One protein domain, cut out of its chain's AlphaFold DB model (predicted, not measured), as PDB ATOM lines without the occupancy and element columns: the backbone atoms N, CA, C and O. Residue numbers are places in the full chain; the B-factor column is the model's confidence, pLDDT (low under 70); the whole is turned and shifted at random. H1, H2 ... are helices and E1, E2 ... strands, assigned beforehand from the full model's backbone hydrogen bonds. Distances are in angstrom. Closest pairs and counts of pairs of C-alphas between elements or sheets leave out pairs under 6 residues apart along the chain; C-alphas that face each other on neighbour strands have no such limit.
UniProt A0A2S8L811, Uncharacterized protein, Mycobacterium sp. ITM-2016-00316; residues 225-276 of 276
ATOM      1  N   LEU A 225     -40.389 -20.488  31.628       77.38
ATOM      2  CA  LEU A 225     -40.063 -19.132  31.192       77.38
ATOM      3  C   LEU A 225     -41.313 -18.245  31.058       77.38
ATOM      4  O   LEU A 225     -41.196 -17.055  30.785       77.38
ATOM      5  N   ALA A 226     -42.511 -18.796  31.260       77.38
ATOM      6  CA  ALA A 226     -43.787 -18.090  31.141       77.38
ATOM      7  C   ALA A 226     -44.104 -17.251  32.393       77.38
ATOM      8  O   ALA A 226     -45.175 -17.363  32.990       77.38
ATOM      9  N   HIS A 227     -43.146 -16.438  32.836       82.44
ATOM     10  CA  HIS A 227     -43.292 -15.560  33.992       82.44
ATOM     11  C   HIS A 227     -43.480 -14.103  33.564       82.44
ATOM     12  O   HIS A 227     -43.027 -13.684  32.500       82.44
ATOM     13  N   GLU A 228     -44.106 -13.310  34.434       90.19
ATOM     14  CA  GLU A 228     -43.893 -11.866  34.427       90.19
ATOM     15  C   GLU A 228     -42.561 -11.583  35.129       90.19
ATOM     16  O   GLU A 228     -42.289 -12.097  36.221       90.19
ATOM     17  N   TYR A 229     -41.722 -10.769  34.501       93.06
ATOM     18  CA  TYR A 229     -40.388 -10.444  34.976       93.06
ATOM     19  C   TYR A 229     -40.341  -8.998  35.434       93.06
ATOM     20  O   TYR A 229     -40.665  -8.077  34.691       93.06
ATOM     21  N   ARG A 230     -39.885  -8.782  36.660       95.12
ATOM     22  CA  ARG A 230     -39.741  -7.460  37.251       95.12
ATOM     23  C   ARG A 230     -38.281  -7.057  37.281       95.12
ATOM     24  O   ARG A 230     -37.476  -7.733  37.917       95.12
ATOM     25  N   ARG A 231     -37.929  -5.933  36.659       95.81
ATOM     26  CA  ARG A 231     -36.579  -5.367  36.748       95.81
ATOM     27  C   ARG A 231     -36.391  -4.654  38.082       95.81
ATOM     28  O   ARG A 231     -37.056  -3.665  38.385       95.81
ATOM     29  N   CYS A 232     -35.430  -5.115  38.875       92.56
ATOM     30  CA  CYS A 232     -35.219  -4.628  40.242       92.56
ATOM     31  C   CYS A 232     -34.752  -3.166  40.319       92.56
ATOM     32  O   CYS A 232     -34.923  -2.514  41.349       92.56
ATOM     33  N   ALA A 233     -34.135  -2.652  39.252       93.81
ATOM     34  CA  ALA A 233     -33.568  -1.306  39.227       93.81
ATOM     35  C   ALA A 233     -34.634  -0.196  39.260       93.81
ATOM     36  O   ALA A 233     -34.382   0.873  39.822       93.81
ATOM     37  N   ASP A 234     -35.799  -0.438  38.660       94.19
ATOM     38  CA  ASP A 234     -36.842   0.569  38.447       94.19
ATOM     39  C   ASP A 234     -38.283   0.060  38.588       94.19
ATOM     40  O   ASP A 234     -39.208   0.852  38.410       94.19
ATOM     41  N   ASP A 235     -38.475  -1.196  39.004       92.25
ATOM     42  CA  ASP A 235     -39.791  -1.798  39.270       92.25
ATOM     43  C   ASP A 235     -40.677  -1.899  38.008       92.25
ATOM     44  O   ASP A 235     -41.905  -1.924  38.097       92.25
ATOM     45  N   GLU A 236     -40.054  -1.948  36.824       95.88
ATOM     46  CA  GLU A 236     -40.732  -2.180  35.546       95.88
ATOM     47  C   GLU A 236     -41.011  -3.676  35.338       95.88
ATOM     48  O   GLU A 236     -40.190  -4.524  35.698       95.88
ATOM     49  N   TRP A 237     -42.175  -3.984  34.768       94.56
ATOM     50  CA  TRP A 237     -42.648  -5.343  34.514       94.56
ATOM     51  C   TRP A 237     -42.614  -5.654  33.023       94.56
ATOM     52  O   TRP A 237     -42.991  -4.814  32.206       94.56
ATOM     53  N   PHE A 238     -42.189  -6.868  32.702       94.50
ATOM     54  CA  PHE A 238     -41.954  -7.360  31.356       94.50
ATOM     55  C   PHE A 238     -42.606  -8.727  31.190       94.50
ATOM     56  O   PHE A 238     -42.444  -9.609  32.039       94.50
ATOM     57  N   GLU A 239     -43.319  -8.920  30.088       91.69
ATOM     58  CA  GLU A 239     -43.795 -10.241  29.692       91.69
ATOM     59  C   GLU A 239     -42.667 -11.032  29.006       91.69
ATOM     60  O   GLU A 239     -41.592 -10.508  28.696       91.69
ATOM     61  N   PHE A 240     -42.908 -12.313  28.729       91.00
ATOM     62  CA  PHE A 240     -41.943 -13.196  28.067       91.00
ATOM     63  C   PHE A 240     -41.366 -12.604  26.767       91.00
ATOM     64  O   PHE A 240     -40.149 -12.585  26.573       91.00
ATOM     65  N   ASN A 241     -42.226 -12.070  25.893       91.31
ATOM     66  CA  ASN A 241     -41.786 -11.463  24.635       91.31
ATOM     67  C   ASN A 241     -41.000 -10.161  24.859       91.31
ATOM     68  O   ASN A 241     -40.074  -9.876  24.100       91.31
ATOM     69  N   ASP A 242     -41.294  -9.397  25.912       93.19
ATOM     70  CA  ASP A 242     -40.503  -8.210  26.241       93.19
ATOM     71  C   ASP A 242     -39.093  -8.597  26.694       93.19
ATOM     72  O   ASP A 242     -38.107  -8.013  26.240       93.19
ATOM     73  N   MET A 243     -38.978  -9.641  27.522       94.19
ATOM     74  CA  MET A 243     -37.682 -10.187  27.927       94.19
ATOM     75  C   MET A 243     -36.888 -10.715  26.735       94.19
ATOM     76  O   MET A 243     -35.683 -10.472  26.640       94.19
ATOM     77  N   PHE A 244     -37.555 -11.389  25.798       94.00
ATOM     78  CA  PHE A 244     -36.922 -11.863  24.573       94.00
ATOM     79  C   PHE A 244     -36.425 -10.709  23.693       94.00
ATOM     80  O   PHE A 244     -35.319 -10.767  23.161       94.00
ATOM     81  N   ARG A 245     -37.190  -9.616  23.589       92.94
ATOM     82  CA  ARG A 245     -36.761  -8.402  22.880       92.94
ATOM     83  C   ARG A 245     -35.512  -7.780  23.512       92.94
ATOM     84  O   ARG A 245     -34.554  -7.497  22.801       92.94
ATOM     85  N   ILE A 246     -35.483  -7.641  24.840       93.00
ATOM     86  CA  ILE A 246     -34.307  -7.125  25.570       93.00
ATOM     87  C   ILE A 246     -33.078  -8.015  25.329       93.00
ATOM     88  O   ILE A 246     -31.956  -7.521  25.170       93.00
ATOM     89  N   TYR A 247     -33.283  -9.331  25.289       93.50
ATOM     90  CA  TYR A 247     -32.234 -10.282  24.949       93.50
ATOM     91  C   TYR A 247     -31.702 -10.074  23.525       93.50
ATOM     92  O   TYR A 247     -30.485  -9.994  23.349       93.50
ATOM     93  N   LEU A 248     -32.578  -9.935  22.524       91.00
ATOM     94  CA  LEU A 248     -32.172  -9.685  21.136       91.00
ATOM     95  C   LEU A 248     -31.347  -8.394  21.011       91.00
ATOM     96  O   LEU A 248     -30.280  -8.410  20.396       91.00
ATOM     97  N   ASP A 249     -31.776  -7.311  21.662       89.12
ATOM     98  CA  ASP A 249     -31.039  -6.038  21.688       89.12
ATOM     99  C   ASP A 249     -29.641  -6.190  22.313       89.12
ATOM    100  O   ASP A 249     -28.651  -5.606  21.849       89.12
ATOM    101  N   SER A 250     -29.539  -7.018  23.356       87.62
ATOM    102  CA  SER A 250     -28.264  -7.345  24.000       87.62
ATOM    103  C   SER A 250     -27.373  -8.161  23.059       87.62
ATOM    104  O   SER A 250     -26.202  -7.819  22.874       87.62
ATOM    105  N   ALA A 251     -27.929  -9.190  22.410       83.75
ATOM    106  CA  ALA A 251     -27.234 -10.090  21.486       83.75
ATOM    107  C   ALA A 251     -26.643  -9.366  20.264       83.75
ATOM    108  O   ALA A 251     -25.606  -9.777  19.745       83.75
ATOM    109  N   LEU A 252     -27.255  -8.259  19.836       77.56
ATOM    110  CA  LEU A 252     -26.718  -7.386  18.785       77.56
ATOM    111  C   LEU A 252     -25.504  -6.563  19.245       77.56
ATOM    112  O   LEU A 252     -24.677  -6.153  18.427       77.56
ATOM    113  N   SER A 253     -25.396  -6.298  20.547       74.62
ATOM    114  CA  SER A 253     -24.394  -5.399  21.126       74.62
ATOM    115  C   SER A 253     -23.155  -6.131  21.650       74.62
ATOM    116  O   SER A 253     -22.077  -5.531  21.728       74.62
ATOM    117  N   GLU A 254     -23.274  -7.416  21.995       74.56
ATOM    118  CA  GLU A 254     -22.199  -8.190  22.621       74.56
ATOM    119  C   GLU A 254     -21.962  -9.541  21.935       74.56
ATOM    120  O   GLU A 254     -22.852 -10.373  21.773       74.56
ATOM    121  N   VAL A 255     -20.703  -9.798  21.571       72.56
ATOM    122  CA  VAL A 255     -20.303 -11.068  20.959       72.56
ATOM    123  C   VAL A 255     -20.275 -12.174  22.014       72.56
ATOM    124  O   VAL A 255     -19.514 -12.089  22.977       72.56
ATOM    125  N   GLY A 256     -21.014 -13.259  21.768       72.56
ATOM    126  CA  GLY A 256     -20.966 -14.471  22.593       72.56
ATOM    127  C   GLY A 256     -21.912 -14.467  23.792       72.56
ATOM    128  O   GLY A 256     -21.630 -15.151  24.775       72.56
ATOM    129  N   ILE A 257     -23.010 -13.710  23.714       79.12
ATOM    130  CA  ILE A 257     -24.126 -13.834  24.653       79.12
ATOM    131  C   ILE A 257     -24.657 -15.284  24.650       79.12
ATOM    132  O   ILE A 257     -24.711 -15.905  23.584       79.12
ATOM    133  N   PRO A 258     -24.994 -15.847  25.827       86.12
ATOM    134  CA  PRO A 258     -25.557 -17.193  25.931       86.12
ATOM    135  C   PRO A 258     -26.930 -17.303  25.243       86.12
ATOM    136  O   PRO A 258     -27.516 -16.302  24.833       86.12
ATOM    137  N   ASP A 259     -27.462 -18.520  25.106       87.81
ATOM    138  CA  ASP A 259     -28.844 -18.699  24.640       87.81
ATOM    139  C   ASP A 259     -29.836 -18.058  25.633       87.81
ATOM    140  O   ASP A 259     -29.499 -17.777  26.787       87.81
ATOM    141  N   PHE A 260     -31.056 -17.767  25.169       90.81
ATOM    142  CA  PHE A 260     -32.024 -16.971  25.930       90.81
ATOM    143  C   PHE A 260     -32.344 -17.552  27.318       90.81
ATOM    144  O   PHE A 260     -32.478 -16.795  28.277       90.81
ATOM    145  N   ASP A 261     -32.414 -18.880  27.450       90.81
ATOM    146  CA  ASP A 261     -32.658 -19.558  28.729       90.81
ATOM    147  C   ASP A 261     -31.514 -19.380  29.729       90.81
ATOM    148  O   ASP A 261     -31.753 -19.107  30.904       90.81
ATOM    149  N   ASP A 262     -30.273 -19.505  29.276       91.69
ATOM    150  CA  ASP A 262     -29.093 -19.274  30.105       91.69
ATOM    151  C   ASP A 262     -28.935 -17.784  30.447       91.69
ATOM    152  O   ASP A 262     -28.567 -17.438  31.572       91.69
ATOM    153  N   TRP A 263     -29.265 -16.890  29.507       93.81
ATOM    154  CA  TRP A 263     -29.254 -15.445  29.730       93.81
ATOM    155  C   TRP A 263     -30.254 -15.032  30.815       93.81
ATOM    156  O   TRP A 263     -29.871 -14.356  31.774       93.81
ATOM    157  N   ILE A 264     -31.513 -15.476  30.716       93.00
ATOM    158  CA  ILE A 264     -32.540 -15.117  31.702       93.00
ATOM    159  C   ILE A 264     -32.258 -15.760  33.063       93.00
ATOM    160  O   ILE A 264     -32.428 -15.102  34.086       93.00
ATOM    161  N   LYS A 265     -31.747 -17.001  33.100       92.81
ATOM    162  CA  LYS A 265     -31.310 -17.650  34.349       92.81
ATOM    163  C   LYS A 265     -30.208 -16.846  35.033       92.81
ATOM    164  O   LYS A 265     -30.326 -16.565  36.223       92.81
ATOM    165  N   GLY A 266     -29.195 -16.405  34.286       93.69
ATOM    166  CA  GLY A 266     -28.138 -15.544  34.821       93.69
ATOM    167  C   GLY A 266     -28.676 -14.222  35.380       93.69
ATOM    168  O   GLY A 266     -28.297 -13.826  36.481       93.69
ATOM    169  N   ALA A 267     -29.612 -13.590  34.667       92.88
ATOM    170  CA  ALA A 267     -30.207 -12.315  35.067       92.88
ATOM    171  C   ALA A 267     -31.172 -12.426  36.271       92.88
ATOM    172  O   ALA A 267     -31.426 -11.444  36.971       92.88
ATOM    173  N   LEU A 268     -31.719 -13.618  36.531       94.00
ATOM    174  CA  LEU A 268     -32.450 -13.929  37.764       94.00
ATOM    175  C   LEU A 268     -31.485 -14.217  38.927       94.00
ATOM    176  O   LEU A 268     -31.709 -13.770  40.051       94.00
ATOM    177  N   GLU A 269     -30.398 -14.952  38.673       95.31
ATOM    178  CA  GLU A 269     -29.396 -15.305  39.689       95.31
ATOM    179  C   GLU A 269     -28.620 -14.089  40.215       95.31
ATOM    180  O   GLU A 269     -28.276 -14.040  41.400       95.31
ATOM    181  N   ASP A 270     -28.347 -13.104  39.357       95.00
ATOM    182  CA  ASP A 270     -27.648 -11.873  39.735       95.00
ATOM    183  C   ASP A 270     -28.570 -10.787  40.325       95.00
ATOM    184  O   ASP A 270     -28.084  -9.778  40.850       95.00
ATOM    185  N   GLY A 271     -29.887 -11.023  40.313       93.50
ATOM    186  CA  GLY A 271     -30.909 -10.129  40.852       93.50
ATOM    187  C   GLY A 271     -31.249  -8.937  39.956       93.50
ATOM    188  O   GLY A 271     -31.858  -7.979  40.441       93.50
ATOM    189  N   THR A 272     -30.866  -8.961  38.674       95.25
ATOM    190  CA  THR A 272     -31.304  -7.960  37.689       95.25
ATOM    191  C   THR A 272     -32.820  -8.012  37.506       95.25
ATOM    192  O   THR A 272     -33.470  -6.959  37.484       95.25
ATOM    193  N   TYR A 273     -33.377  -9.225  37.443       95.25
ATOM    194  CA  TYR A 273     -34.815  -9.477  37.384       95.25
ATOM    195  C   TYR A 273     -35.284 -10.402  38.512       95.25
ATOM    196  O   TYR A 273     -34.519 -11.192  39.059       95.25
ATOM    197  N   GLU A 274     -36.574 -10.330  38.822       93.44
ATOM    198  CA  GLU A 274     -37.297 -11.269  39.682       93.44
ATOM    199  C   GLU A 274     -38.573 -11.731  38.973       93.44
ATOM    200  O   GLU A 274     -39.180 -10.963  38.230       93.44
ATOM    201  N   THR A 275     -39.002 -12.970  39.202       91.25
ATOM    202  CA  THR A 275     -40.288 -13.477  38.695       91.25
ATOM    203  C   THR A 275     -41.436 -13.080  39.628       91.25
ATOM    204  O   THR A 275     -41.285 -13.185  40.852       91.25
ATOM    205  N   GLY A 276     -42.566 -12.654  39.057       82.12
ATOM    206  CA  GLY A 276     -43.823 -12.358  39.765       82.12
ATOM    207  C   GLY A 276     -44.604 -13.572  40.246       82.12
ATOM    208  O   GLY A 276     -44.430 -14.671  39.673       82.12
TER     209      GLY A 276
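Overview. This is residues 225 to 276 of the 276 residues of an uncharacterized protein of Mycobacterium sp. ITM-2016-00316 (UniProt A0A2S8L811). Look for a small sheet, E2 E1 E3, at one end, with helices H1 and H2 packed on it and H1 reaching to the far end. The 52 printed residues run E1 E2 H1 H2 E3; the sheet is antiparallel, the class mixed. It is compact, radius of gyration of the C-alphas 10.5 A, spanning 29 by 20 by 20 A.

Arrangement. Start at inner strand E1, residues 229 to 231: it forms an antiparallel hairpin with E2, residues 236 to 238 (N 229 to O 238, 2.8 A). E3, residues 273 to 275, is also antiparallel to E1; N 230 and O 274 are 2.8 A apart. H1, residues 240 to 253, is on the sheet; its closest C-alpha to E1 is Met 243, 7.6 A from Tyr 229. H2, residues 260 to 269, stands up from the sheet over E3; their closest C-alphas, Leu 268 and Glu 274, are 5.9 A apart. With residues 244 to 247 alone H1 only just touches H2, with 3 pairs of C-alphas within 8 A, about perpendicular at 81 degrees; the closest are Tyr 247 and Phe 260, 6.8 A. E2, H1, H2 and E3 form a split strand-helix-strand unit, same-way strands with E1 between, its crossover right-handed. O i to N i+4 pairs are within hydrogen-bond range throughout H2 and in 9 of 10 in H1.

Along the chain. Find C-alpha 229 at (-40.388, -10.444, 34.976), where E1 begins. H1 runs 20.4 A and H2 14.1 A; E3 ends at C-alpha 275, (-40.288, -13.477, 38.695).

Size, cuts and confidence. The printed part has no cut or long link, and no printed residue is under 70.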